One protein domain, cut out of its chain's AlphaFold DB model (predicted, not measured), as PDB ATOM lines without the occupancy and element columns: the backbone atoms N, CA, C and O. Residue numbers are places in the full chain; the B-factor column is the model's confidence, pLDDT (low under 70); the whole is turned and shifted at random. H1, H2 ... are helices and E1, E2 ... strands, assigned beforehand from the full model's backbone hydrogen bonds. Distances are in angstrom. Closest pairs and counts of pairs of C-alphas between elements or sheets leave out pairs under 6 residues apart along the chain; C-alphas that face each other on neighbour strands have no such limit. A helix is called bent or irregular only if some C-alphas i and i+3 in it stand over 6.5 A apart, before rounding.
ATOM      1  N   THR A  24      17.753 -64.872-130.289       97.50
ATOM      2  CA  THR A  24      18.445 -63.927-129.408       97.50
ATOM      3  C   THR A  24      17.509 -62.780-129.061       97.50
ATOM      4  O   THR A  24      17.200 -61.944-129.908       97.50
ATOM      5  N   ALA A  25      17.074 -62.718-127.805       97.31
ATOM      6  CA  ALA A  25      16.299 -61.620-127.244       97.31
ATOM      7  C   ALA A  25      17.216 -60.665-126.469       97.31
ATOM      8  O   ALA A  25      17.960 -61.068-125.575       97.31
ATOM      9  N   THR A  26      17.168 -59.377-126.798       96.38
ATOM     10  CA  THR A  26      17.894 -58.324-126.079       96.38
ATOM     11  C   THR A  26      16.916 -57.467-125.296       96.38
ATOM     12  O   THR A  26      15.983 -56.919-125.870       96.38
ATOM     13  N   TYR A  27      17.183 -57.289-124.007       95.50
ATOM     14  CA  TYR A  27      16.492 -56.360-123.125       95.50
ATOM     15  C   TYR A  27      17.395 -55.181-122.766       95.50
ATOM     16  O   TYR A  27      18.598 -55.357-122.554       95.50
ATOM     17  N   VAL A  28      16.816 -53.991-122.629       94.62
ATOM     18  CA  VAL A  28      17.529 -52.766-122.241       94.62
ATOM     19  C   VAL A  28      16.815 -52.058-121.097       94.62
ATOM     20  O   VAL A  28      15.590 -51.935-121.089       94.62
ATOM     21  N   ALA A  29      17.577 -51.572-120.120       89.19
ATOM     22  CA  ALA A  29      17.053 -50.647-119.123       89.19
ATOM     23  C   ALA A  29      17.000 -49.234-119.726       89.19
ATOM     24  O   ALA A  29      17.976 -48.767-120.304       89.19
ATOM     25  N   GLN A  30      15.881 -48.518-119.581       78.88
ATOM     26  CA  GLN A  30      15.767 -47.177-120.174       78.88
ATOM     27  C   GLN A  30      16.646 -46.122-119.480       78.88
ATOM     28  O   GLN A  30      17.085 -45.165-120.109       78.88
ATOM     29  N   LYS A  31      16.877 -46.273-118.169       79.12
ATOM     30  CA  LYS A  31      17.528 -45.251-117.326       79.12
ATOM     31  C   LYS A  31      19.005 -45.520-117.040       79.12
ATOM     32  O   LYS A  31      19.690 -44.652-116.510       79.12
ATOM     33  N   VAL A  32      19.485 -46.721-117.343       81.25
ATOM     34  CA  VAL A  32      20.859 -47.159-117.076       81.25
ATOM     35  C   VAL A  32      21.349 -47.888-118.316       81.25
ATOM     36  O   VAL A  32      20.576 -48.615-118.929       81.25
ATOM     37  N   ALA A  33      22.624 -47.731-118.671       82.12
ATOM     38  CA  ALA A  33      23.257 -48.461-119.770       82.12
ATOM     39  C   ALA A  33      23.477 -49.948-119.413       82.12
ATOM     40  O   ALA A  33      24.601 -50.441-119.391       82.12
ATOM     41  N   MET A  34      22.393 -50.653-119.084       87.56
ATOM     42  CA  MET A  34      22.375 -52.075-118.779       87.56
ATOM     43  C   MET A  34      21.591 -52.809-119.856       87.56
ATOM     44  O   MET A  34      20.422 -52.511-120.118       87.56
ATOM     45  N   LYS A  35      22.256 -53.792-120.462       92.19
ATOM     46  CA  LYS A  35      21.681 -54.704-121.443       92.19
ATOM     47  C   LYS A  35      21.659 -56.109-120.859       92.19
ATOM     48  O   LYS A  35      22.611 -56.519-120.203       92.19
ATOM     49  N   MET A  36      20.591 -56.844-121.126       93.81
ATOM     50  CA  MET A  36      20.485 -58.270-120.855       93.81
ATOM     51  C   MET A  36      20.232 -58.979-122.178       93.81
ATOM     52  O   MET A  36      19.451 -58.505-122.997       93.81
ATOM     53  N   THR A  37      20.926 -60.083-122.410       95.56
ATOM     54  CA  THR A  37      20.756 -60.899-123.614       95.56
ATOM     55  C   THR A  37      20.337 -62.290-123.180       95.56
ATOM     56  O   THR A  37      20.956 -62.838-122.272       95.56
ATOM     57  N   ILE A  38      19.295 -62.820-123.815       96.44
ATOM     58  CA  ILE A  38      18.808 -64.188-123.662       96.44
ATOM     59  C   ILE A  38      18.931 -64.859-125.028       96.44
ATOM     60  O   ILE A  38      18.300 -64.441-125.994       96.44
ATOM     61  N   GLU A  39      19.778 -65.866-125.104       97.31
ATOM     62  CA  GLU A  39      20.006 -66.719-126.262       97.31
ATOM     63  C   GLU A  39      19.305 -68.048-126.014       97.31
ATOM     64  O   GLU A  39      19.423 -68.614-124.930       97.31
ATOM     65  N   ILE A  40      18.568 -68.530-127.003       97.31
ATOM     66  CA  ILE A  40      17.760 -69.742-126.925       97.31
ATOM     67  C   ILE A  40      18.103 -70.552-128.163       97.31
ATOM     68  O   ILE A  40      17.873 -70.095-129.280       97.31
ATOM     69  N   ALA A  41      18.688 -71.722-127.973       95.75
ATOM     70  CA  ALA A  41      18.937 -72.646-129.059       95.75
ATOM     71  C   ALA A  41      17.660 -73.397-129.439       95.75
ATOM     72  O   ALA A  41      16.751 -73.617-128.636       95.75
ATOM     73  N   SER A  42      17.642 -73.863-130.678       92.06
ATOM     74  CA  SER A  42      16.615 -74.733-131.248       92.06
ATOM     75  C   SER A  42      16.339 -76.015-130.453       92.06
ATOM     76  O   SER A  42      15.225 -76.540-130.498       92.06
ATOM     77  N   ASN A  43      17.330 -76.511-129.706       90.25
ATOM     78  CA  ASN A  43      17.214 -77.679-128.829       90.25
ATOM     79  C   ASN A  43      16.646 -77.353-127.432       90.25
ATOM     80  O   ASN A  43      16.453 -78.271-126.642       90.25
ATOM     81  N   GLY A  44      16.372 -76.079-127.132       89.56
ATOM     82  CA  GLY A  44      15.870 -75.624-125.834       89.56
ATOM     83  C   GLY A  44      16.949 -75.199-124.836       89.56
ATOM     84  O   GLY A  44      16.592 -74.741-123.751       89.56
ATOM     85  N   ASP A  45      18.238 -75.295-125.182       94.94
ATOM     86  CA  ASP A  45      19.297 -74.734-124.344       94.94
ATOM     87  C   ASP A  45      19.172 -73.208-124.297       94.94
ATOM     88  O   ASP A  45      18.867 -72.547-125.292       94.94
ATOM     89  N   VAL A  46      19.422 -72.632-123.127       96.19
ATOM     90  CA  VAL A  46      19.296 -71.192-122.901       96.19
ATOM     91  C   VAL A  46      20.596 -70.667-122.336       96.19
ATOM     92  O   VAL A  46      21.198 -71.272-121.457       96.19
ATOM     93  N   ARG A  47      21.017 -69.494-122.784       95.94
ATOM     94  CA  ARG A  47      22.068 -68.719-122.140       95.94
ATOM     95  C   ARG A  47      21.556 -67.319-121.896       95.94
ATOM     96  O   ARG A  47      21.099 -66.658-122.820       95.94
ATOM     97  N   GLY A  48      21.674 -66.832-120.672       94.44
ATOM     98  CA  GLY A  48      21.295 -65.464-120.361       94.44
ATOM     99  C   GLY A  48      22.325 -64.756-119.514       94.44
ATOM    100  O   GLY A  48      22.986 -65.348-118.667       94.44
ATOM    101  N   GLY A  49      22.490 -63.464-119.746       92.12
ATOM    102  CA  GLY A  49      23.459 -62.670-119.008       92.12
ATOM    103  C   GLY A  49      23.244 -61.185-119.214       92.12
ATOM    104  O   GLY A  49      22.624 -60.747-120.186       92.12
ATOM    105  N   THR A  50      23.769 -60.404-118.279       88.56
ATOM    106  CA  THR A  50      23.863 -58.956-118.460       88.56
ATOM    107  C   THR A  50      25.082 -58.618-119.319       88.56
ATOM    108  O   THR A  50      25.904 -59.477-119.629       88.56
ATOM    109  N   SER A  51      25.240 -57.352-119.688       80.00
ATOM    110  CA  SER A  51      26.459 -56.848-120.327       80.00
ATOM    111  C   SER A  51      27.709 -56.968-119.442       80.00
ATOM    112  O   SER A  51      28.813 -56.777-119.945       80.00
ATOM    113  N   SER A  52      27.563 -57.286-118.147       76.50
ATOM    114  CA  SER A  52      28.693 -57.626-117.285       76.50
ATOM    115  C   SER A  52      29.165 -59.060-117.556       76.50
ATOM    116  O   SER A  52      28.371 -59.991-117.417       76.50
ATOM    117  N   PRO A  53      30.458 -59.286-117.852       72.50
ATOM    118  CA  PRO A  53      30.995 -60.632-118.056       72.50
ATOM    119  C   PRO A  53      31.164 -61.417-116.745       72.50
ATOM    120  O   PRO A  53      31.596 -62.566-116.770       72.50
ATOM    121  N   THR A  54      30.873 -60.809-115.591       83.25
ATOM    122  CA  THR A  54      31.163 -61.391-114.273       83.25
ATOM    123  C   THR A  54      30.270 -62.571-113.919       83.25
ATOM    124  O   THR A  54      30.685 -63.415-113.128       83.25
ATOM    125  N   ALA A  55      29.051 -62.616-114.460       88.75
ATOM    126  CA  ALA A  55      28.134 -63.721-114.244       88.75
ATOM    127  C   ALA A  55      27.122 -63.855-115.383       88.75
ATOM    128  O   ALA A  55      26.611 -62.863-115.907       88.75
ATOM    129  N   TYR A  56      26.803 -65.095-115.726       93.69
ATOM    130  CA  TYR A  56      25.731 -65.450-116.650       93.69
ATOM    131  C   TYR A  56      25.152 -66.807-116.250       93.69
ATOM    132  O   TYR A  56      25.737 -67.524-115.439       93.69
ATOM    133  N   PHE A  57      23.995 -67.159-116.793       93.75
ATOM    134  CA  PHE A  57      23.381 -68.461-116.584       93.75
ATOM    135  C   PHE A  57      23.320 -69.245-117.888       93.75
ATOM    136  O   PHE A  57      23.244 -68.669-118.979       93.75
ATOM    137  N   ILE A  58      23.350 -70.563-117.751       95.56
ATOM    138  CA  ILE A  58      23.083 -71.514-118.821       95.56
ATOM    139  C   ILE A  58      22.021 -72.487-118.315       95.56
ATOM    140  O   ILE A  58      22.136 -73.001-117.205       95.56
ATOM    141  N   VAL A  59      21.005 -72.742-119.130       94.56
ATOM    142  CA  VAL A  59      20.186 -73.946-119.043       94.56
ATOM    143  C   VAL A  59      20.680 -74.883-120.129       94.56
ATOM    144  O   VAL A  59      20.637 -74.521-121.303       94.56
ATOM    145  N   HIS A  60      21.193 -76.037-119.729       93.50
ATOM    146  CA  HIS A  60      21.728 -77.038-120.640       93.50
ATOM    147  C   HIS A  60      21.214 -78.407-120.221       93.50
ATOM    148  O   HIS A  60      21.295 -78.751-119.040       93.50
ATOM    149  N   ASP A  61      20.640 -79.145-121.172       89.44
ATOM    150  CA  ASP A  61      20.029 -80.461-120.924       89.44
ATOM    151  C   ASP A  61      19.003 -80.439-119.765       89.44
ATOM    152  O   ASP A  61      18.947 -81.313-118.907       89.44
ATOM    153  N   GLY A  62      18.223 -79.353-119.677       86.75
ATOM    154  CA  GLY A  62      17.216 -79.146-118.626       86.75
ATOM    155  C   GLY A  62      17.763 -78.734-117.252       86.75
ATOM    156  O   GLY A  62      16.979 -78.389-116.368       86.75
ATOM    157  N   HIS A  63      19.083 -78.693-117.065       90.25
ATOM    158  CA  HIS A  63      19.714 -78.269-115.817       90.25
ATOM    159  C   HIS A  63      20.149 -76.804-115.880       90.25
ATOM    160  O   HIS A  63      20.707 -76.350-116.877       90.25
ATOM    161  N   ALA A  64      19.919 -76.055-114.798       92.00
ATOM    162  CA  ALA A  64      20.352 -74.666-114.686       92.00
ATOM    163  C   ALA A  64      21.681 -74.524-113.946       92.00
ATOM    164  O   ALA A  64      21.872 -75.032-112.837       92.00
ATOM    165  N   TYR A  65      22.555 -73.725-114.544       94.44
ATOM    166  CA  TYR A  65      23.883 -73.412-114.057       94.44
ATOM    167  C   TYR A  65      24.068 -71.901-113.991       94.44
ATOM    168  O   TYR A  65      23.677 -71.168-114.902       94.44
ATOM    169  N   VAL A  66      24.719 -71.434-112.933       93.81
ATOM    170  CA  VAL A  66      25.247 -70.075-112.825       93.81
ATOM    171  C   VAL A  66      26.749 -70.150-113.013       93.81
ATOM    172  O   VAL A  66      27.442 -70.882-112.311       93.81
ATOM    173  N   ILE A  67      27.254 -69.384-113.969       94.94
ATOM    174  CA  ILE A  67      28.674 -69.263-114.242       94.94
ATOM    175  C   ILE A  67      29.122 -67.935-113.661       94.94
ATOM    176  O   ILE A  67      28.583 -66.887-114.019       94.94
ATOM    177  N   GLN A  68      30.122 -67.978-112.790       92.69
ATOM    178  CA  GLN A  68      30.715 -66.794-112.189       92.69
ATOM    179  C   GLN A  68      32.201 -66.727-112.521       92.69
ATOM    180  O   GLN A  68      32.925 -67.711-112.388       92.69
ATOM    181  N   ALA A  69      32.672 -65.556-112.943       89.81
ATOM    182  CA  ALA A  69      34.099 -65.325-113.109       89.81
ATOM    183  C   ALA A  69      34.802 -65.352-111.739       89.81
ATOM    184  O   ALA A  69      34.341 -64.719-110.789       89.81
ATOM    185  N   SER A  70      35.935 -66.047-111.648       87.69
ATOM    186  CA  SER A  70      36.815 -66.034-110.476       87.69
ATOM    187  C   SER A  70      38.280 -65.898-110.902       87.69
ATOM    188  O   SER A  70      38.593 -65.963-112.092       87.69
ATOM    189  N   PHE A  71      39.178 -65.689-109.938       84.12
ATOM    190  CA  PHE A  71      40.613 -65.546-110.203       84.12
ATOM    191  C   PHE A  71      41.232 -66.814-110.812       84.12
ATOM    192  O   PHE A  71      42.055 -66.714-111.717       84.12
ATOM    193  N   ASP A  72      40.781 -67.992-110.373       86.75
ATOM    194  CA  ASP A  72      41.309 -69.294-110.804       86.75
ATOM    195  C   ASP A  72      40.592 -69.852-112.052       86.75
ATOM    196  O   ASP A  72      40.845 -70.980-112.473       86.75
ATOM    197  N   GLY A  73      39.686 -69.071-112.652       89.50
ATOM    198  CA  GLY A  73      38.838 -69.478-113.777       89.50
ATOM    199  C   GLY A  73      37.338 -69.374-113.472       89.50
ATOM    200  O   GLY A  73      36.947 -68.973-112.373       89.50
ATOM    201  N   PRO A  74      36.455 -69.670-114.440       93.12
ATOM    202  CA  PRO A  74      35.017 -69.637-114.209       93.12
ATOM    203  C   PRO A  74      34.593 -70.757-113.254       93.12
ATOM    204  O   PRO A  74      34.952 -71.917-113.442       93.12
ATOM    205  N   VAL A  75      33.780 -70.414-112.258       95.31
ATOM    206  CA  VAL A  75      33.118 -71.385-111.383       95.31
ATOM    207  C   VAL A  75      31.735 -71.659-111.956       95.31
ATOM    208  O   VAL A  75      30.949 -70.732-112.156       95.31
ATOM    209  N   VAL A  76      31.443 -72.930-112.222       96.75
ATOM    210  CA  VAL A  76      30.134 -73.386-112.700       96.75
ATOM    211  C   VAL A  76      29.371 -73.956-111.514       96.75
ATOM    212  O   VAL A  76      29.759 -74.974-110.956       96.75
ATOM    213  N   MET A  77      28.297 -73.297-111.101       95.50
ATOM    214  CA  MET A  77      27.488 -73.713-109.957       95.50
ATOM    215  C   MET A  77      26.147 -74.231-110.450       95.50
ATOM    216  O   MET A  77      25.453 -73.538-111.194       95.50
ATOM    217  N   ARG A  78      25.755 -75.432-110.021       94.12
ATOM    218  CA  ARG A  78      24.394 -75.922-110.255       94.12
ATOM    219  C   ARG A  78      23.432 -75.114-109.393       94.12
ATOM    220  O   ARG A  78      23.702 -74.892-108.211       94.12
ATOM    221  N   MET A  79      22.301 -74.704-109.961       89.50
ATOM    222  CA  MET A  79      21.292 -73.938-109.220       89.50
ATOM    223  C   MET A  79      20.787 -74.709-107.984       89.50
ATOM    224  O   MET A  79      20.521 -74.110-106.947       89.50
ATOM    225  N   GLU A  80      20.720 -76.042-108.062       88.31
ATOM    226  CA  GLU A  80      20.348 -76.930-106.948       88.31
ATOM    227  C   GLU A  80      21.339 -76.882-105.770       88.31
ATOM    228  O   GLU A  80      20.917 -76.793-104.616       88.31
ATOM    229  N   ASP A  81      22.648 -76.857-106.043       92.44
ATOM    230  CA  ASP A  81      23.676 -76.745-105.003       92.44
ATOM    231  C   ASP A  81      23.622 -75.361-104.349       92.44
ATOM    232  O   ASP A  81      23.732 -75.238-103.128       92.44
ATOM    233  N   MET A  82      23.402 -74.310-105.150       89.75
ATOM    234  CA  MET A  82      23.206 -72.953-104.633       89.75
ATOM    235  C   MET A  82      21.987 -72.889-103.707       89.75
ATOM    236  O   MET A  82      22.092 -72.366-102.598       89.75
ATOM    237  N   ALA A  83      20.855 -73.469-104.115       85.19
ATOM    238  CA  ALA A  83      19.637 -73.535-103.311       85.19
ATOM    239  C   ALA A  83      19.859 -74.261-101.974       85.19
ATOM    240  O   ALA A  83      19.434 -73.774-100.919       85.19
ATOM    241  N   ALA A  84      20.558 -75.401-101.999       87.62
ATOM    242  CA  ALA A  84      20.890 -76.168-100.802       87.62
ATOM    243  C   ALA A  84      21.753 -75.347 -99.832       87.62
ATOM    244  O   ALA A  84      21.406 -75.195 -98.658       87.62
ATOM    245  N   VAL A  85      22.822 -74.733-100.344       89.38
ATOM    246  CA  VAL A  85      23.749 -73.903 -99.565       89.38
ATOM    247  C   VAL A  85      23.054 -72.662 -98.982       89.38
ATOM    248  O   VAL A  85      23.228 -72.347 -97.802       89.38
ATOM    249  N   MET A  86      22.210 -71.978 -99.760       84.69
ATOM    250  CA  MET A  86      21.436 -70.827 -99.274       84.69
ATOM    251  C   MET A  86      20.399 -71.236 -98.215       84.69
ATOM    252  O   MET A  86      20.170 -70.497 -97.254       84.69
ATOM    253  N   THR A  87      19.808 -72.427 -98.339       82.12
ATOM    254  CA  THR A  87      18.890 -72.983 -97.332       82.12
ATOM    255  C   THR A  87      19.616 -73.308 -96.021       82.12
ATOM    256  O   THR A  87      19.109 -72.983 -94.944       82.12
ATOM    257  N   GLU A  88      20.812 -73.909 -96.086       84.81
ATOM    258  CA  GLU A  88      21.679 -74.136 -94.915       84.81
ATOM    259  C   GLU A  88      21.988 -72.815 -94.194       84.81
ATOM    260  O   GLU A  88      21.826 -72.706 -92.974       84.81
ATOM    261  N   GLN A  89      22.373 -71.785 -94.954       82.81
ATOM    262  CA  GLN A  89      22.669 -70.457 -94.421       82.81
ATOM    263  C   GLN A  89      21.452 -69.811 -93.759       82.81
ATOM    264  O   GLN A  89      21.569 -69.287 -92.650       82.81
ATOM    265  N   MET A  90      20.290 -69.852 -94.413       79.00
ATOM    266  CA  MET A  90      19.067 -69.263 -93.872       79.00
ATOM    267  C   MET A  90      18.688 -69.912 -92.539       79.00
ATOM    268  O   MET A  90      18.437 -69.198 -91.571       79.00
ATOM    269  N   LYS A  91      18.744 -71.248 -92.450       79.81
ATOM    270  CA  LYS A  91      18.506 -71.979 -91.194       79.81
ATOM    271  C   LYS A  91      19.505 -71.598 -90.103       79.81
ATOM    272  O   LYS A  91      19.130 -71.499 -88.941       79.81
ATOM    273  N   ARG A  92      20.769 -71.353 -90.458       82.50
ATOM    274  CA  ARG A  92      21.800 -70.934 -89.497       82.50
ATOM    275  C   ARG A  92      21.604 -69.498 -89.005       82.50
ATOM    276  O   ARG A  92      21.802 -69.234 -87.822       82.50
ATOM    277  N   MET A  93      21.250 -68.572 -89.895       79.12
ATOM    278  CA  MET A  93      21.027 -67.159 -89.557       79.12
ATOM    279  C   MET A  93      19.696 -66.931 -88.839       79.12
ATOM    280  O   MET A  93      19.587 -66.041 -87.999       79.12
ATOM    281  N   MET A  94      18.686 -67.729 -89.172       74.62
ATOM    282  CA  MET A  94      17.340 -67.648 -88.620       74.62
ATOM    283  C   MET A  94      16.921 -69.023 -88.079       74.62
ATOM    284  O   MET A  94      15.988 -69.632 -88.603       74.62
ATOM    285  N   PRO A  95      17.570 -69.530 -87.012       71.00
ATOM    286  CA  PRO A  95      17.271 -70.855 -86.458       71.00
ATOM    287  C   PRO A  95      15.846 -70.958 -85.901       71.00
ATOM    288  O   PRO A  95      15.298 -72.048 -85.793       71.00
ATOM    289  N   ASN A  96      15.242 -69.808 -85.591       71.12
ATOM    290  CA  ASN A  96      13.874 -69.684 -85.105       71.12
ATOM    291  C   ASN A  96      12.894 -69.236 -86.200       71.12
ATOM    292  O   ASN A  96      11.808 -68.777 -85.856       71.12
ATOM    293  N   LEU A  97      13.264 -69.291 -87.490       66.56
ATOM    294  CA  LEU A  97      12.328 -68.973 -88.569       66.56
ATOM    295  C   LEU A  97      11.172 -69.986 -88.512       66.56
ATOM    296  O   LEU A  97      11.421 -71.185 -88.670       66.56
ATOM    297  N   PRO A  98       9.926 -69.546 -88.267       64.12
ATOM    298  CA  PRO A  98       8.792 -70.455 -88.260       64.12
ATOM    299  C   PRO A  98       8.678 -71.161 -89.614       64.12
ATOM    300  O   PRO A  98       8.884 -70.536 -90.654       64.12
ATOM    301  N   ALA A  99       8.314 -72.447 -89.622       64.25
ATOM    302  CA  ALA A  99       8.101 -73.195 -90.867       64.25
ATOM    303  C   ALA A  99       7.018 -72.557 -91.768       64.25
ATOM    304  O   ALA A  99       6.966 -72.827 -92.963       64.25
ATOM    305  N   ASP A 100       6.179 -71.689 -91.199       61.56
ATOM    306  CA  ASP A 100       5.130 -70.910 -91.847       61.56
ATOM    307  C   ASP A 100       5.463 -69.409 -91.962       61.56
ATOM    308  O   ASP A 100       4.569 -68.603 -92.222       61.56
ATOM    309  N   ALA A 101       6.726 -68.995 -91.806       60.75
ATOM    310  CA  ALA A 101       7.123 -67.584 -91.874       60.75
ATOM    311  C   ALA A 101       6.635 -66.889 -93.156       60.75
ATOM    312  O   ALA A 101       6.204 -65.736 -93.121       60.75
ATOM    313  N   ALA A 102       6.627 -67.611 -94.275       60.25
ATOM    314  CA  ALA A 102       6.152 -67.089 -95.546       60.25
ATOM    315  C   ALA A 102       4.628 -67.194 -95.753       60.25
ATOM    316  O   ALA A 102       4.102 -66.512 -96.627       60.25
ATOM    317  N   LYS A 103       3.879 -67.891 -94.885       60.88
ATOM    318  CA  LYS A 103       2.409 -67.764 -94.808       60.88
ATOM    319  C   LYS A 103       1.987 -66.365 -94.350       60.88
ATOM    320  O   LYS A 103       0.926 -65.881 -94.733       60.88
ATOM    321  N   ASN A 104       2.828 -65.725 -93.540       61.47
ATOM    322  CA  ASN A 104       2.609 -64.369 -93.040       61.47
ATOM    323  C   ASN A 104       3.235 -63.296 -93.945       61.47
ATOM    324  O   ASN A 104       3.058 -62.103 -93.689       61.47
ATOM    325  N   MET A 105       3.953 -63.692 -95.002       64.50
ATOM    326  CA  MET A 105       4.447 -62.750 -96.000       64.50
ATOM    327  C   MET A 105       3.314 -62.358 -96.956       64.50
ATOM    328  O   MET A 105       2.580 -63.226 -97.430       64.50
ATOM    329  N   PRO A 106       3.159 -61.062 -97.271       64.06
ATOM    330  CA  PRO A 106       2.192 -60.636 -98.268       64.06
ATOM    331  C   PRO A 106       2.565 -61.211 -99.641       64.06
ATOM    332  O   PRO A 106       3.687 -61.043-100.118       64.06
ATOM    333  N   GLU A 107       1.607 -61.882-100.278       70.62
ATOM    334  CA  GLU A 107       1.744 -62.367-101.652       70.62
ATOM    335  C   GLU A 107       1.977 -61.188-102.608       70.62
ATOM    336  O   GLU A 107       1.299 -60.156-102.523       70.62
ATOM    337  N   TRP A 108       2.900 -61.354-103.556       72.88
ATOM    338  CA  TRP A 108       3.090 -60.412-104.653       72.88
ATOM    339  C   TRP A 108       1.918 -60.543-105.619       72.88
ATOM    340  O   TRP A 108       1.932 -61.312-106.582       72.88
ATOM    341  N   LYS A 109       0.860 -59.786-105.342       77.50
ATOM    342  CA  LYS A 109      -0.323 -59.755-106.194       77.50
ATOM    343  C   LYS A 109      -0.060 -58.877-107.399       77.50
ATOM    344  O   LYS A 109       0.129 -57.675-107.256       77.50
ATOM    345  N   LEU A 110      -0.109 -59.463-108.587       83.62
ATOM    346  CA  LEU A 110      -0.098 -58.708-109.830       83.62
ATOM    347  C   LEU A 110      -1.517 -58.313-110.231       83.62
ATOM    348  O   LEU A 110      -2.413 -59.151-110.310       83.62
ATOM    349  N   VAL A 111      -1.716 -57.032-110.517       86.88
ATOM    350  CA  VAL A 111      -2.976 -56.494-111.028       86.88
ATOM    351  C   VAL A 111      -2.843 -56.297-112.530       86.88
ATOM    352  O   VAL A 111      -1.964 -55.571-112.997       86.88
ATOM    353  N   LYS A 112      -3.729 -56.948-113.286       89.50
ATOM    354  CA  LYS A 112      -3.821 -56.794-114.738       89.50
ATOM    355  C   LYS A 112      -4.263 -55.371-115.085       89.50
ATOM    356  O   LYS A 112      -5.282 -54.894-114.590       89.50
ATOM    357  N   GLY A 113      -3.495 -54.719-115.942       88.81
ATOM    358  CA  GLY A 113      -3.764 -53.404-116.502       88.81
ATOM    359  C   GLY A 113      -4.197 -53.463-117.971       88.81
ATOM    360  O   GLY A 113      -4.577 -54.527-118.472       88.81
ATOM    361  N   PRO A 114      -4.171 -52.315-118.670       90.19
ATOM    362  CA  PRO A 114      -4.545 -52.242-120.075       90.19
ATOM    363  C   PRO A 114      -3.517 -52.933-120.983       90.19
ATOM    364  O   PRO A 114      -2.387 -53.233-120.585       90.19
ATOM    365  N   ALA A 115      -3.915 -53.147-122.237       93.62
ATOM    366  CA  ALA A 115      -2.962 -53.448-123.293       93.62
ATOM    367  C   ALA A 115      -2.074 -52.221-123.551       93.62
ATOM    368  O   ALA A 115      -2.549 -51.086-123.574       93.62
ATOM    369  N   VAL A 116      -0.786 -52.464-123.753       94.12
ATOM    370  CA  VAL A 116       0.235 -51.459-124.051       94.12
ATOM    371  C   VAL A 116       1.094 -51.943-125.213       94.12
ATOM    372  O   VAL A 116       1.099 -53.125-125.557       94.12
ATOM    373  N   THR A 117       1.818 -51.021-125.838       94.88
ATOM    374  CA  THR A 117       2.758 -51.344-126.915       94.88
ATOM    375  C   THR A 117       4.172 -51.023-126.467       94.88
ATOM    376  O   THR A 117       4.451 -49.892-126.082       94.88
ATOM    377  N   ILE A 118       5.065 -52.005-126.554       93.56
ATOM    378  CA  ILE A 118       6.491 -51.868-126.258       93.56
ATOM    379  C   ILE A 118       7.240 -52.099-127.562       93.56
ATOM    380  O   ILE A 118       7.178 -53.191-128.125       93.56
ATOM    381  N   ARG A 119       7.882 -51.050-128.089       92.25
ATOM    382  CA  ARG A 119       8.672 -51.101-129.338       92.25
ATOM    383  C   ARG A 119       7.945 -51.803-130.498       92.25
ATOM    384  O   ARG A 119       8.501 -52.639-131.198       92.25
ATOM    385  N   GLY A 120       6.666 -51.467-130.675       93.56
ATOM    386  CA  GLY A 120       5.813 -52.014-131.737       93.56
ATOM    387  C   GLY A 120       5.172 -53.372-131.433       93.56
ATOM    388  O   GLY A 120       4.379 -53.850-132.239       93.56
ATOM    389  N   ARG A 121       5.453 -53.983-130.277       96.12
ATOM    390  CA  ARG A 121       4.853 -55.254-129.846       96.12
ATOM    391  C   ARG A 121       3.745 -55.014-128.837       96.12
ATOM    392  O   ARG A 121       3.943 -54.298-127.856       96.12
ATOM    393  N   GLN A 122       2.588 -55.621-129.064       97.31
ATOM    394  CA  GLN A 122       1.479 -55.549-128.118       97.31
ATOM    395  C   GLN A 122       1.705 -56.493-126.938       97.31
ATOM    396  O   GLN A 122       2.151 -57.633-127.106       97.31
ATOM    397  N   GLY A 123       1.340 -56.030-125.748       96.62
ATOM    398  CA  GLY A 123       1.292 -56.852-124.551       96.62
ATOM    399  C   GLY A 123       0.326 -56.308-123.509       96.62
ATOM    400  O   GLY A 123      -0.183 -55.195-123.616       96.62
ATOM    401  N   VAL A 124       0.053 -57.112-122.493       96.06
ATOM    402  CA  VAL A 124      -0.798 -56.763-121.355       96.06
ATOM    403  C   VAL A 124       0.089 -56.323-120.201       96.06
ATOM    404  O   VAL A 124       0.988 -57.063-119.802       96.06
ATOM    405  N   ALA A 125      -0.171 -55.134-119.661       92.75
ATOM    406  CA  ALA A 125       0.540 -54.613-118.503       92.75
ATOM    407  C   ALA A 125       0.095 -55.299-117.201       92.75
ATOM    408  O   ALA A 125      -1.091 -55.548-116.992       92.75
ATOM    409  N   TYR A 126       1.042 -55.548-116.302       90.88
ATOM    410  CA  TYR A 126       0.813 -56.052-114.952       90.88
ATOM    411  C   TYR A 126       1.566 -55.185-113.942       90.88
ATOM    412  O   TYR A 126       2.764 -54.918-114.084       90.88
ATOM    413  N   TYR A 127       0.850 -54.752-112.908       86.75
ATOM    414  CA  TYR A 127       1.335 -53.838-111.875       86.75
ATOM    415  C   TYR A 127       1.382 -54.530-110.519       86.75
ATOM    416  O   TYR A 127       0.566 -55.410-110.247       86.75
ATOM    417  N   MET A 128       2.294 -54.103-109.646       81.81
ATOM    418  CA  MET A 128       2.295 -54.571-108.263       81.81
ATOM    419  C   MET A 128       1.047 -54.053-107.536       81.81
ATOM    420  O   MET A 128       0.808 -52.848-107.449       81.81
ATOM    421  N   GLY A 129       0.233 -54.971-107.027       71.56
ATOM    422  CA  GLY A 129      -0.963 -54.683-106.250       71.56
ATOM    423  C   GLY A 129      -0.626 -54.094-104.882       71.56
ATOM    424  O   GLY A 129       0.418 -54.376-104.305       71.56
ATOM    425  N   GLY A 130      -1.526 -53.262-104.354       63.12
ATOM    426  CA  GLY A 130      -1.343 -52.602-103.054       63.12
ATOM    427  C   GLY A 130      -0.562 -51.285-103.103       63.12
ATOM    428  O   GLY A 130      -0.480 -50.602-102.086       63.12
ATOM    429  N   LEU A 131      -0.051 -50.878-104.270       59.78
ATOM    430  CA  LEU A 131       0.463 -49.522-104.469       59.78
ATOM    431  C   LEU A 131      -0.698 -48.514-104.595       59.78
ATOM    432  O   LEU A 131      -1.714 -48.831-105.223       59.78
ATOM    433  N   PRO A 132      -0.583 -47.296-104.025       53.81
ATOM    434  CA  PRO A 132      -1.586 -46.247-104.193       53.81
ATOM    435  C   PRO A 132      -1.842 -45.939-105.674       53.81
ATOM    436  O   PRO A 132      -0.902 -45.907-106.473       53.81
ATOM    437  N   LYS A 133      -3.099 -45.639-106.041       50.09
ATOM    438  CA  LYS A 133      -3.391 -44.994-107.334       50.09
ATOM    439  C   LYS A 133      -2.521 -43.731-107.438       50.09
ATOM    440  O   LYS A 133      -2.512 -42.940-106.498       50.09
ATOM    441  N   ASN A 134      -1.813 -43.559-108.556       52.12
ATOM    442  CA  ASN A 134      -0.859 -42.465-108.818       52.12
ATOM    443  C   ASN A 134       0.471 -42.544-108.036       52.12
ATOM    444  O   ASN A 134       1.129 -41.526-107.823       52.12
ATOM    445  N   SER A 135       0.889 -43.737-107.596       52.22
ATOM    446  CA  SER A 135       2.272 -43.949-107.155       52.22
ATOM    447  C   SER A 135       3.242 -43.601-108.300       52.22
ATOM    448  O   SER A 135       2.981 -44.010-109.431       52.22
ATOM    449  N   PRO A 136       4.389 -42.935-108.046       45.53
ATOM    450  CA  PRO A 136       5.387 -42.573-109.068       45.53
ATOM    451  C   PRO A 136       6.052 -43.775-109.780       45.53
ATOM    452  O   PRO A 136       6.954 -43.608-110.598       45.53
ATOM    453  N   THR A 137       5.592 -44.994-109.496       55.56
ATOM    454  CA  THR A 137       5.853 -46.220-110.259       55.56
ATOM    455  C   THR A 137       4.726 -46.451-111.275       55.56
ATOM    456  O   THR A 137       4.039 -47.464-111.251       55.56
ATOM    457  N   GLU A 138       4.506 -45.493-112.183       61.81
ATOM    458  CA  GLU A 138       3.513 -45.623-113.271       61.81
ATOM    459  C   GLU A 138       3.912 -46.664-114.331       61.81
ATOM    460  O   GLU A 138       3.116 -47.029-115.198       61.81
ATOM    461  N   SER A 139       5.147 -47.164-114.276       77.25
ATOM    462  CA  SER A 139       5.631 -48.183-115.199       77.25
ATOM    463  C   SER A 139       5.146 -49.574-114.783       77.25
ATOM    464  O   SER A 139       5.264 -49.942-113.610       77.25
ATOM    465  N   PRO A 140       4.629 -50.379-115.727       85.50
ATOM    466  CA  PRO A 140       4.256 -51.755-115.441       85.50
ATOM    467  C   PRO A 140       5.477 -52.558-114.988       85.50
ATOM    468  O   PRO A 140       6.570 -52.416-115.536       85.50
ATOM    469  N   MET A 141       5.286 -53.424-113.993       85.88
ATOM    470  CA  MET A 141       6.349 -54.314-113.518       85.88
ATOM    471  C   MET A 141       6.657 -55.386-114.564       85.88
ATOM    472  O   MET A 141       7.818 -55.738-114.781       85.88
ATOM    473  N   LEU A 142       5.595 -55.887-115.201       91.00
ATOM    474  CA  LEU A 142       5.648 -56.811-116.321       91.00
ATOM    475  C   LEU A 142       4.731 -56.336-117.439       91.00
ATOM    476  O   LEU A 142       3.649 -55.804-117.197       91.00
ATOM    477  N   VAL A 143       5.130 -56.621-118.669       94.88
ATOM    478  CA  VAL A 143       4.240 -56.576-119.829       94.88
ATOM    479  C   VAL A 143       4.380 -57.910-120.535       94.88
ATOM    480  O   VAL A 143       5.490 -58.258-120.923       94.88
ATOM    481  N   ILE A 144       3.287 -58.654-120.695       97.25
ATOM    482  CA  ILE A 144       3.302 -59.978-121.330       97.25
ATOM    483  C   ILE A 144       2.712 -59.900-122.731       97.25
ATOM    484  O   ILE A 144       1.607 -59.389-122.911       97.25
ATOM    485  N   SER A 145       3.423 -60.437-123.718       97.88
ATOM    486  CA  SER A 145       2.926 -60.627-125.076       97.88
ATOM    487  C   SER A 145       2.546 -62.079-125.323       97.88
ATOM    488  O   SER A 145       3.285 -62.993-124.968       97.88
ATOM    489  N   THR A 146       1.419 -62.282-125.998       97.06
ATOM    490  CA  THR A 146       0.981 -63.589-126.505       97.06
ATOM    491  C   THR A 146       1.345 -63.781-127.982       97.06
ATOM    492  O   THR A 146       0.746 -64.620-128.651       97.06
ATOM    493  N   ASP A 147       2.257 -62.963-128.525       96.38
ATOM    494  CA  ASP A 147       2.745 -63.077-129.903       96.38
ATOM    495  C   ASP A 147       3.380 -64.467-130.127       96.38
ATOM    496  O   ASP A 147       4.380 -64.782-129.470       96.38
ATOM    497  N   PRO A 148       2.847 -65.303-131.043       94.00
ATOM    498  CA  PRO A 148       3.388 -66.635-131.311       94.00
ATOM    499  C   PRO A 148       4.859 -66.624-131.738       94.00
ATOM    500  O   PRO A 148       5.574 -67.591-131.480       94.00
ATOM    501  N   ALA A 149       5.340 -65.531-132.345       93.62
ATOM    502  CA  ALA A 149       6.745 -65.393-132.726       93.62
ATOM    503  C   ALA A 149       7.694 -65.328-131.514       93.62
ATOM    504  O   ALA A 149       8.891 -65.556-131.663       93.62
ATOM    505  N   LEU A 150       7.174 -65.038-130.316       96.06
ATOM    506  CA  LEU A 150       7.927 -65.003-129.061       96.06
ATOM    507  C   LEU A 150       7.723 -66.261-128.203       96.06
ATOM    508  O   LEU A 150       8.173 -66.289-127.059       96.06
ATOM    509  N   ALA A 151       7.072 -67.308-128.719       93.81
ATOM    510  CA  ALA A 151       6.840 -68.540-127.965       93.81
ATOM    511  C   ALA A 151       8.126 -69.192-127.397       93.81
ATOM    512  O   ALA A 151       8.094 -69.589-126.231       93.81
ATOM    513  N   PRO A 152       9.270 -69.244-128.118       93.75
ATOM    514  CA  PRO A 152      10.527 -69.742-127.544       93.75
ATOM    515  C   PRO A 152      10.979 -68.936-126.323       93.75
ATOM    516  O   PRO A 152      11.366 -69.503-125.304       93.75
ATOM    517  N   LEU A 153      10.863 -67.606-126.398       95.44
ATOM    518  CA  LEU A 153      11.182 -66.708-125.292       95.44
ATOM    519  C   LEU A 153      10.230 -66.903-124.110       95.44
ATOM    520  O   LEU A 153      10.687 -66.924-122.973       95.44
ATOM    521  N   ALA A 154       8.930 -67.081-124.359       94.31
ATOM    522  CA  ALA A 154       7.963 -67.387-123.307       94.31
ATOM    523  C   ALA A 154       8.357 -68.661-122.540       94.31
ATOM    524  O   ALA A 154       8.464 -68.617-121.317       94.31
ATOM    525  N   ALA A 155       8.662 -69.747-123.257       92.19
ATOM    526  CA  ALA A 155       9.057 -71.020-122.657       92.19
ATOM    527  C   ALA A 155      10.373 -70.918-121.863       92.19
ATOM    528  O   ALA A 155      10.451 -71.383-120.725       92.19
ATOM    529  N   ALA A 156      11.393 -70.260-122.426       92.06
ATOM    530  CA  ALA A 156      12.678 -70.063-121.754       92.06
ATOM    531  C   ALA A 156      12.531 -69.247-120.458       92.06
ATOM    532  O   ALA A 156      13.087 -69.606-119.417       92.06
ATOM    533  N   MET A 157      11.754 -68.159-120.507       90.75
ATOM    534  CA  MET A 157      11.524 -67.301-119.347       90.75
ATOM    535  C   MET A 157      10.650 -67.992-118.297       90.75
ATOM    536  O   MET A 157      10.962 -67.895-117.113       90.75
ATOM    537  N   GLU A 158       9.607 -68.725-118.696       89.44
ATOM    538  CA  GLU A 158       8.802 -69.544-117.781       89.44
ATOM    539  C   GLU A 158       9.686 -70.526-117.007       89.44
ATOM    540  O   GLU A 158       9.648 -70.540-115.776       89.44
ATOM    541  N   HIS A 159      10.523 -71.293-117.714       85.88
ATOM    542  CA  HIS A 159      11.406 -72.282-117.100       85.88
ATOM    543  C   HIS A 159      12.386 -71.631-116.113       85.88
ATOM    544  O   HIS A 159      12.489 -72.051-114.958       85.88
ATOM    545  N   GLN A 160      13.048 -70.545-116.528       83.62
ATOM    546  CA  GLN A 160      13.990 -69.811-115.678       83.62
ATOM    547  C   GLN A 160      13.330 -69.263-114.404       83.62
ATOM    548  O   GLN A 160      13.902 -69.341-113.307       83.62
ATOM    549  N   PHE A 161      12.123 -68.712-114.530       82.75
ATOM    550  CA  PHE A 161      11.388 -68.196-113.383       82.75
ATOM    551  C   PHE A 161      10.878 -69.307-112.472       82.75
ATOM    552  O   PHE A 161      11.042 -69.168-111.265       82.75
ATOM    553  N   ALA A 162      10.353 -70.409-113.011       83.00
ATOM    554  CA  ALA A 162       9.908 -71.556-112.221       83.00
ATOM    555  C   ALA A 162      11.044 -72.146-111.368       83.00
ATOM    556  O   ALA A 162      10.847 -72.461-110.195       83.00
ATOM    557  N   MET A 163      12.263 -72.230-111.914       78.69
ATOM    558  CA  MET A 163      13.437 -72.660-111.144       78.69
ATOM    559  C   MET A 163      13.777 -71.674-110.018       78.69
ATOM    560  O   MET A 163      14.036 -72.079-108.884       78.69
ATOM    561  N   SER A 164      13.728 -70.371-110.310       76.69
ATOM    562  CA  SER A 164      14.039 -69.317-109.334       76.69
ATOM    563  C   SER A 164      13.000 -69.246-108.206       76.69
ATOM    564  O   SER A 164      13.353 -69.109-107.031       76.69
ATOM    565  N   THR A 165      11.711 -69.359-108.540       76.38
ATOM    566  CA  THR A 165      10.619 -69.359-107.559       76.38
ATOM    567  C   THR A 165      10.572 -70.655-106.759       76.38
ATOM    568  O   THR A 165      10.323 -70.605-105.555       76.38
ATOM    569  N   GLY A 166      10.883 -71.796-107.380       75.81
ATOM    570  CA  GLY A 166      11.036 -73.084-106.705       75.81
ATOM    571  C   GLY A 166      12.136 -73.053-105.643       75.81
ATOM    572  O   GLY A 166      11.885 -73.435-104.500       75.81
ATOM    573  N   MET A 167      13.313 -72.509-105.981       73.62
ATOM    574  CA  MET A 167      14.408 -72.297-105.024       73.62
ATOM    575  C   MET A 167      13.960 -71.441-103.833       73.62
ATOM    576  O   MET A 167      14.150 -71.822-102.678       73.62
ATOM    577  N   MET A 168      13.311 -70.303-104.099       72.50
ATOM    578  CA  MET A 168      12.816 -69.423-103.038       72.50
ATOM    579  C   MET A 168      11.752 -70.109-102.170       72.50
ATOM    580  O   MET A 168      11.779 -69.993-100.946       72.50
ATOM    581  N   GLY A 169      10.835 -70.859-102.786       74.25
ATOM    582  CA  GLY A 169       9.816 -71.629-102.078       74.25
ATOM    583  C   GLY A 169      10.424 -72.676-101.147       74.25
ATOM    584  O   GLY A 169       9.982 -72.799-100.007       74.25
ATOM    585  N   GLN A 170      11.472 -73.383-101.580       72.88
ATOM    586  CA  GLN A 170      12.206 -74.325-100.725       72.88
ATOM    587  C   GLN A 170      12.861 -73.626 -99.527       72.88
ATOM    588  O   GLN A 170      12.745 -74.110 -98.401       72.88
ATOM    589  N   MET A 171      13.486 -72.466 -99.751       69.56
ATOM    590  CA  MET A 171      14.082 -71.661 -98.678       69.56
ATOM    591  C   MET A 171      13.027 -71.181 -97.669       69.56
ATOM    592  O   MET A 171      13.275 -71.183 -96.465       69.56
ATOM    593  N   LEU A 172      11.831 -70.828 -98.144       69.62
ATOM    594  CA  LEU A 172      10.734 -70.274 -97.346       69.62
ATOM    595  C   LEU A 172       9.714 -71.318 -96.843       69.62
ATOM    596  O   LEU A 172       8.596 -70.954 -96.478       69.62
ATOM    597  N   GLY A 173      10.064 -72.608 -96.820       65.19
ATOM    598  CA  GLY A 173       9.218 -73.647 -96.212       65.19
ATOM    599  C   GLY A 173       7.994 -74.071 -97.038       65.19
ATOM    600  O   GLY A 173       7.011 -74.550 -96.482       65.19
ATOM    601  N   GLY A 174       8.037 -73.916 -98.364       63.66
ATOM    602  CA  GLY A 174       7.011 -74.388 -99.306       63.66
ATOM    603  C   GLY A 174       6.020 -73.323 -99.783       63.66
ATOM    604  O   GLY A 174       5.256 -73.575-100.713       63.66
ATOM    605  N   SER A 175       6.041 -72.120 -99.208       65.50
ATOM    606  CA  SER A 175       5.273 -70.969 -99.705       65.50
ATOM    607  C   SER A 175       6.098 -70.113-100.665       65.50
ATOM    608  O   SER A 175       7.222 -69.724-100.357       65.50
ATOM    609  N   ASN A 176       5.513 -69.787-101.817       69.62
ATOM    610  CA  ASN A 176       6.122 -68.956-102.848       69.62
ATOM    611  C   ASN A 176       5.378 -67.608-102.926       69.62
ATOM    612  O   ASN A 176       4.330 -67.548-103.570       69.62
ATOM    613  N   PRO A 177       5.890 -66.519-102.322       67.69
ATOM    614  CA  PRO A 177       5.242 -65.207-102.400       67.69
ATOM    615  C   PRO A 177       5.181 -64.650-103.835       67.69
ATOM    616  O   PRO A 177       4.472 -63.677-104.070       67.69
ATOM    617  N   MET A 178       5.884 -65.273-104.790       74.62
ATOM    618  CA  MET A 178       5.942 -64.915-106.208       74.62
ATOM    619  C   MET A 178       5.030 -65.785-107.093       74.62
ATOM    620  O   MET A 178       5.126 -65.710-108.318       74.62
ATOM    621  N   SER A 179       4.145 -66.606-106.519       77.06
ATOM    622  CA  SER A 179       3.197 -67.467-107.255       77.06
ATOM    623  C   SER A 179       2.397 -66.706-108.319       77.06
ATOM    624  O   SER A 179       2.230 -67.186-109.440       77.06
ATOM    625  N   GLY A 180       1.940 -65.493-107.991       80.25
ATOM    626  CA  GLY A 180       1.220 -64.624-108.922       80.25
ATOM    627  C   GLY A 180       2.067 -64.183-110.118       80.25
ATOM    628  O   GLY A 180       1.555 -64.106-111.233       80.25
ATOM    629  N   LEU A 181       3.367 -63.941-109.914       82.88
ATOM    630  CA  LEU A 181       4.304 -63.641-110.998       82.88
ATOM    631  C   LEU A 181       4.487 -64.848-111.920       82.88
ATOM    632  O   LEU A 181       4.390 -64.709-113.138       82.88
ATOM    633  N   GLU A 182       4.717 -66.025-111.340       83.12
ATOM    634  CA  GLU A 182       4.890 -67.270-112.092       83.12
ATOM    635  C   GLU A 182       3.656 -67.575-112.954       83.12
ATOM    636  O   GLU A 182       3.779 -67.875-114.140       83.12
ATOM    637  N   ALA A 183       2.453 -67.416-112.392       86.56
ATOM    638  CA  ALA A 183       1.203 -67.612-113.120       86.56
ATOM    639  C   ALA A 183       1.044 -66.647-114.307       86.56
ATOM    640  O   ALA A 183       0.524 -67.040-115.348       86.56
ATOM    641  N   VAL A 184       1.496 -65.395-114.175       89.25
ATOM    642  CA  VAL A 184       1.461 -64.409-115.266       89.25
ATOM    643  C   VAL A 184       2.493 -64.737-116.346       89.25
ATOM    644  O   VAL A 184       2.170 -64.656-117.530       89.25
ATOM    645  N   LEU A 185       3.704 -65.154-115.976       89.62
ATOM    646  CA  LEU A 185       4.752 -65.520-116.937       89.62
ATOM    647  C   LEU A 185       4.383 -66.740-117.789       89.62
ATOM    648  O   LEU A 185       4.721 -66.778-118.966       89.62
ATOM    649  N   LYS A 186       3.587 -67.669-117.248       91.31
ATOM    650  CA  LYS A 186       3.008 -68.796-118.005       91.31
ATOM    651  C   LYS A 186       2.074 -68.370-119.141       91.31
ATOM    652  O   LYS A 186       1.699 -69.190-119.971       91.31
ATOM    653  N   THR A 187       1.651 -67.104-119.180       93.56
ATOM    654  CA  THR A 187       0.707 -66.618-120.197       93.56
ATOM    655  C   THR A 187       1.379 -66.094-121.465       93.56
ATOM    656  O   THR A 187       0.680 -65.878-122.455       93.56
ATOM    657  N   GLY A 188       2.704 -65.899-121.478       95.81
ATOM    658  CA  GLY A 188       3.414 -65.438-122.671       95.81
ATOM    659  C   GLY A 188       4.792 -64.834-122.405       95.81
ATOM    660  O   GLY A 188       5.316 -64.860-121.294       95.81
ATOM    661  N   ALA A 189       5.385 -64.248-123.444       96.81
ATOM    662  CA  ALA A 189       6.734 -63.702-123.384       96.81
ATOM    663  C   ALA A 189       6.762 -62.322-122.703       96.81
ATOM    664  O   ALA A 189       5.971 -61.444-123.067       96.81
ATOM    665  N   PRO A 190       7.690 -62.068-121.766       96.38
ATOM    666  CA  PRO A 190       7.810 -60.758-121.150       96.38
ATOM    667  C   PRO A 190       8.432 -59.751-122.130       96.38
ATOM    668  O   PRO A 190       9.591 -59.876-122.518       96.38
ATOM    669  N   LEU A 191       7.674 -58.717-122.501       96.94
ATOM    670  CA  LEU A 191       8.174 -57.517-123.182       96.94
ATOM    671  C   LEU A 191       8.796 -56.524-122.204       96.94
ATOM    672  O   LEU A 191       9.678 -55.764-122.583       96.94
ATOM    673  N   VAL A 192       8.329 -56.517-120.957       93.69
ATOM    674  CA  VAL A 192       8.956 -55.783-119.856       93.69
ATOM    675  C   VAL A 192       9.200 -56.759-118.726       93.69
ATOM    676  O   VAL A 192       8.290 -57.499-118.346       93.69
ATOM    677  N   LEU A 193      10.418 -56.743-118.195       85.94
ATOM    678  CA  LEU A 193      10.824 -57.552-117.063       85.94
ATOM    679  C   LEU A 193      11.716 -56.736-116.139       85.94
ATOM    680  O   LEU A 193      12.791 -56.287-116.537       85.94
ATOM    681  N   THR A 194      11.294 -56.561-114.885       74.12
ATOM    682  CA  THR A 194      12.125 -55.934-113.838       74.12
ATOM    683  C   THR A 194      12.698 -54.563-114.242       74.12
ATOM    684  O   THR A 194      13.825 -54.220-113.903       74.12
ATOM    685  N   GLY A 195      11.925 -53.772-114.996       82.12
ATOM    686  CA  GLY A 195      12.330 -52.440-115.468       82.12
ATOM    687  C   GLY A 195      13.222 -52.427-116.717       82.12
ATOM    688  O   GLY A 195      13.699 -51.361-117.109       82.12
ATOM    689  N   MET A 196      13.432 -53.582-117.352       90.75
ATOM    690  CA  MET A 196      14.052 -53.705-118.670       90.75
ATOM    691  C   MET A 196      12.992 -54.010-119.725       90.75
ATOM    692  O   MET A 196      12.076 -54.791-119.476       90.75
ATOM    693  N   GLU A 197      13.134 -53.428-120.910       95.12
ATOM    694  CA  GLU A 197      12.225 -53.640-122.035       95.12
ATOM    695  C   GLU A 197      12.898 -54.467-123.122       95.12
ATOM    696  O   GLU A 197      14.083 -54.278-123.398       95.12
ATOM    697  N   LEU A 198      12.138 -55.354-123.758       96.94
ATOM    698  CA  LEU A 198      12.569 -56.118-124.915       96.94
ATOM    699  C   LEU A 198      12.813 -55.155-126.077       96.94
ATOM    700  O   LEU A 198      11.879 -54.550-126.600       96.94
ATOM    701  N   ASP A 199      14.074 -55.025-126.462       96.06
ATOM    702  CA  ASP A 199      14.548 -54.142-127.519       96.06
ATOM    703  C   ASP A 199      14.480 -54.812-128.889       96.06
ATOM    704  O   ASP A 199      13.843 -54.306-129.813       96.06
ATOM    705  N   SER A 200      15.100 -55.986-129.008       96.06
ATOM    706  CA  SER A 200      15.226 -56.700-130.274       96.06
ATOM    707  C   SER A 200      15.125 -58.207-130.088       96.06
ATOM    708  O   SER A 200      15.489 -58.750-129.044       96.06
ATOM    709  N   VAL A 201      14.674 -58.880-131.145       96.94
ATOM    710  CA  VAL A 201      14.680 -60.338-131.272       96.94
ATOM    711  C   VAL A 201      15.234 -60.677-132.648       96.94
ATOM    712  O   VAL A 201      14.716 -60.166-133.641       96.94
ATOM    713  N   THR A 202      16.275 -61.503-132.706       95.94
ATOM    714  CA  THR A 202      16.806 -62.052-133.962       95.94
ATOM    715  C   THR A 202      16.750 -63.570-133.934       95.94
ATOM    716  O   THR A 202      16.657 -64.171-132.861       95.94
ATOM    717  N   THR A 203      16.779 -64.178-135.116       95.31
ATOM    718  CA  THR A 203      16.746 -65.635-135.293       95.31
ATOM    719  C   THR A 203      17.983 -66.148-136.023       95.31
ATOM    720  O   THR A 203      17.913 -67.094-136.809       95.31
ATOM    721  N   ASP A 204      19.100 -65.442-135.853       94.88
ATOM    722  CA  ASP A 204      20.374 -65.842-136.437       94.88
ATOM    723  C   ASP A 204      20.861 -67.133-135.761       94.88
ATOM    724  O   ASP A 204      20.699 -67.259-134.543       94.88
ATOM    725  N   PRO A 205      21.476 -68.072-136.505       94.62
ATOM    726  CA  PRO A 205      22.033 -69.281-135.914       94.62
ATOM    727  C   PRO A 205      23.039 -68.965-134.805       94.62
ATOM    728  O   PRO A 205      23.941 -68.138-134.981       94.62
ATOM    729  N   ILE A 206      22.921 -69.665-133.682       96.06
ATOM    730  CA  ILE A 206      23.782 -69.498-132.516       96.06
ATOM    731  C   ILE A 206      24.728 -70.703-132.441       96.06
ATOM    732  O   ILE A 206      24.273 -71.846-132.406       96.06
ATOM    733  N   PRO A 207      26.060 -70.500-132.401       95.62
ATOM    734  CA  PRO A 207      26.998 -71.613-132.301       95.62
ATOM    735  C   PRO A 207      26.727 -72.465-131.048       95.62
ATOM    736  O   PRO A 207      26.685 -71.898-129.954       95.62
ATOM    737  N   PRO A 208      26.638 -73.808-131.148       93.31
ATOM    738  CA  PRO A 208      26.367 -74.676-129.993       93.31
ATOM    739  C   PRO A 208      27.358 -74.498-128.836       93.31
ATOM    740  O   PRO A 208      26.995 -74.595-127.668       93.31
ATOM    741  N   SER A 209      28.608 -74.138-129.144       95.56
ATOM    742  CA  SER A 209      29.640 -73.831-128.148       95.56
ATOM    743  C   SER A 209      29.274 -72.676-127.211       95.56
ATOM    744  O   SER A 209      29.904 -72.519-126.169       95.56
ATOM    745  N   ARG A 210      28.277 -71.849-127.552       95.19
ATOM    746  CA  ARG A 210      27.773 -70.797-126.664       95.19
ATOM    747  C   ARG A 210      27.019 -71.334-125.455       95.19
ATOM    748  O   ARG A 210      27.009 -70.633-124.443       95.19
ATOM    749  N   PHE A 211      26.435 -72.523-125.562       95.88
ATOM    750  CA  PHE A 211      25.646 -73.175-124.515       95.88
ATOM    751  C   PHE A 211      26.457 -74.207-123.722       95.88
ATOM    752  O   PHE A 211      25.980 -74.730-122.723       95.88
ATOM    753  N   ALA A 212      27.702 -74.471-124.130       95.69
ATOM    754  CA  ALA A 212      28.598 -75.355-123.400       95.69
ATOM    755  C   ALA A 212      29.018 -74.742-122.055       95.69
ATOM    756  O   ALA A 212      29.301 -73.541-121.948       95.69
ATOM    757  N   LEU A 213      29.115 -75.591-121.032       96.56
ATOM    758  CA  LEU A 213      29.699 -75.205-119.752       96.56
ATOM    759  C   LEU A 213      31.211 -74.977-119.932       96.56
ATOM    760  O   LEU A 213      31.887 -75.807-120.540       96.56
ATOM    761  N   PRO A 214      31.769 -73.862-119.426       94.81
ATOM    762  CA  PRO A 214      33.187 -73.541-119.613       94.81
ATOM    763  C   PRO A 214      34.123 -74.342-118.694       94.81
ATOM    764  O   PRO A 214      35.338 -74.288-118.866       94.81
ATOM    765  N   ALA A 215      33.567 -75.032-117.701       95.75
ATOM    766  CA  ALA A 215      34.255 -75.912-116.769       95.75
ATOM    767  C   ALA A 215      33.255 -76.947-116.230       95.75
ATOM    768  O   ALA A 215      32.041 -76.790-116.388       95.75
ATOM    769  N   GLU A 216      33.767 -77.982-115.571       96.25
ATOM    770  CA  GLU A 216      32.932 -78.941-114.850       96.25
ATOM    771  C   GLU A 216      32.165 -78.256-113.703       96.25
ATOM    772  O   GLU A 216      32.695 -77.323-113.081       96.25
ATOM    773  N   PRO A 217      30.939 -78.712-113.384       96.88
ATOM    774  CA  PRO A 217      30.210 -78.236-112.218       96.88
ATOM    775  C   PRO A 217      31.033 -78.369-110.932       96.88
ATOM    776  O   PRO A 217      31.592 -79.421-110.621       96.88
ATOM    777  N   ALA A 218      31.094 -77.285-110.169       96.31
ATOM    778  CA  ALA A 218      31.800 -77.214-108.906       96.31
ATOM    779  C   ALA A 218      31.145 -78.119-107.851       96.31
ATOM    780  O   ALA A 218      29.928 -78.308-107.841       96.31
ATOM    781  N   THR A 219      31.946 -78.638-106.916       96.12
ATOM    782  CA  THR A 219      31.397 -79.361-105.760       96.12
ATOM    783  C   THR A 219      30.645 -78.406-104.837       96.12
ATOM    784  O   THR A 219      30.916 -77.200-104.803       96.12
ATOM    785  N   ILE A 220      29.735 -78.940-104.023       94.06
ATOM    786  CA  ILE A 220      28.935 -78.132-103.096       94.06
ATOM    787  C   ILE A 220      29.799 -77.358-102.081       94.06
ATOM    788  O   ILE A 220      29.439 -76.266-101.654       94.06
ATOM    789  N   GLU A 221      30.984 -77.858-101.729       93.62
ATOM    790  CA  GLU A 221      31.962 -77.184-100.867       93.62
ATOM    791  C   GLU A 221      32.555 -75.946-101.541       93.62
ATOM    792  O   GLU A 221      32.708 -74.904-100.898       93.62
ATOM    793  N   VAL A 222      32.855 -76.042-102.839       92.75
ATOM    794  CA  VAL A 222      33.314 -74.900-103.637       92.75
ATOM    795  C   VAL A 222      32.189 -73.879-103.779       92.75
ATOM    796  O   VAL A 222      32.441 -72.688-103.600       92.75
ATOM    797  N   VAL A 223      30.949 -74.324-104.011       93.19
ATOM    798  CA  VAL A 223      29.765 -73.445-104.020       93.19
ATOM    799  C   VAL A 223      29.630 -72.722-102.677       93.19
ATOM    800  O   VAL A 223      29.505 -71.499-102.646       93.19
ATOM    801  N   ARG A 224      29.758 -73.442-101.556       91.62
ATOM    802  CA  ARG A 224      29.691 -72.879-100.199       91.62
ATOM    803  C   ARG A 224      30.746 -71.790 -99.983       91.62
ATOM    804  O   ARG A 224      30.406 -70.678 -99.583       91.62
ATOM    805  N   LYS A 225      32.002 -72.062-100.346       89.94
ATOM    806  CA  LYS A 225      33.086 -71.066-100.296       89.94
ATOM    807  C   LYS A 225      32.788 -69.852-101.185       89.94
ATOM    808  O   LYS A 225      33.002 -68.720-100.761       89.94
ATOM    809  N   THR A 226      32.284 -70.089-102.395       87.06
ATOM    810  CA  THR A 226      31.997 -69.048-103.399       87.06
ATOM    811  C   THR A 226      30.875 -68.114-102.949       87.06
ATOM    812  O   THR A 226      30.991 -66.900-103.091       87.06
ATOM    813  N   LEU A 227      29.832 -68.652-102.312       85.44
ATOM    814  CA  LEU A 227      28.736 -67.873-101.725       85.44
ATOM    815  C   LEU A 227      29.105 -67.208-100.383       85.44
ATOM    816  O   LEU A 227      28.248 -66.614 -99.732       85.44
ATOM    817  N   GLY A 228      30.377 -67.271 -99.968       76.25
ATOM    818  CA  GLY A 228      30.877 -66.609 -98.760       76.25
ATOM    819  C   GLY A 228      30.569 -67.352 -97.459       76.25
ATOM    820  O   GLY A 228      30.602 -66.755 -96.383       76.25
TER     821      GLY A 228
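AT A GLANCE: This is residues 24 to 228 of the 232 residues of an uncharacterized protein of Alphaproteobacteria bacterium (UniProt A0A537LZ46). One strongly twisted sheet of eleven strands curls round the long helix H3, and H4 folds back beside H3. H1 follows E6 and meets the last residues of H3, H5 packs on H1 and E6, and H2 lies away from the sheet and the other helices. The printed part has 205 residues, with named elements in the order E1 to E6, H1, H2, E7 to E9, H3, H4, E10, E11, H5. The sheet runs E6 E5 E4 E3 E2 E1 E11 E10 E9 E8 E7, all antiparallel. The class is mixed; the whole is compact, with a radius of gyration of the C-alphas of 18.2 A and spans of 48 by 47 by 29 A.

HOW THE PARTS SIT: E1, residues 24 to 29, E2, 35 to 40, E3, 46 to 50, E4, 55 to 60, E5, 63 to 70, and E6, 73 to 78, form a meander, each strand the antiparallel neighbour of the one before; N 25 and O 38 of E1 and E2 are 2.8 A apart, within hydrogen-bond range. E7, residues 110 to 118, E8, 121 to 128, and E9, 142 to 145, form another, with N 113 and O 125 of E7 and E8 at 2.8 A. The hairpin E10, residues 189 to 193, and E11, 196 to 202, has E9 as the antiparallel neighbour of E10 and E1 as that of E11: N 145 and O 189 are 2.8 A apart, N 24 and O 202 2.9 A, both within hydrogen-bond range. It is a folded sheet, bent back on itself: E6 to E1, E11 and E10 face E8 and E7, with E9 as the hinge. The sheet curls round H3, residues 148 to 171; the closest C-alphas of H3 and E10 are Ala 154 and Ala 189, 3.9 A. H3 is irregular, with C-alphas 149 and 152 7.8 A apart. H4, residues 179 to 185, makes a helical hairpin with H3, at a shallow tilt of 16 degrees, opposite ways; their closest C-alphas are Glu 158 and Leu 185, 5.8 A. H1, residues 79 to 93, only grazes the sheet and touches residues 167 to 171 of H3; the closest C-alphas, Thr 87 and Met 171, are 5.2 A apart. H5, residues 220 to 226, touches H1, closest at C-alphas Asp 81 and Ile 220, 5.8 A, and lies over E6. H2, residues 101 to 104, is not on the sheet. H1, H4 and H5 have every O i to N i+4 pair within hydrogen-bond range, H3 18 of 20; H2 is too short for one.

IN THESE COORDINATES: E1 begins at C-alpha 24 (18.445, -63.927, -129.408). H3 measures 34.7 A, H1 20.8 A, E5 and E8 21.7 A each; H5 ends at C-alpha 226 (31.997, -69.048, -103.399).

THE WHOLE: C-alphas Asn 96 and Asp 204 are farthest apart, 51.9 A. The printed part has no cut; the links E8 to E9 and E11 to H5 are long, and residues 131 to 136 stand free. Residues 97 to 106, 130 to 138 and 171 to 177 have pLDDT under 70.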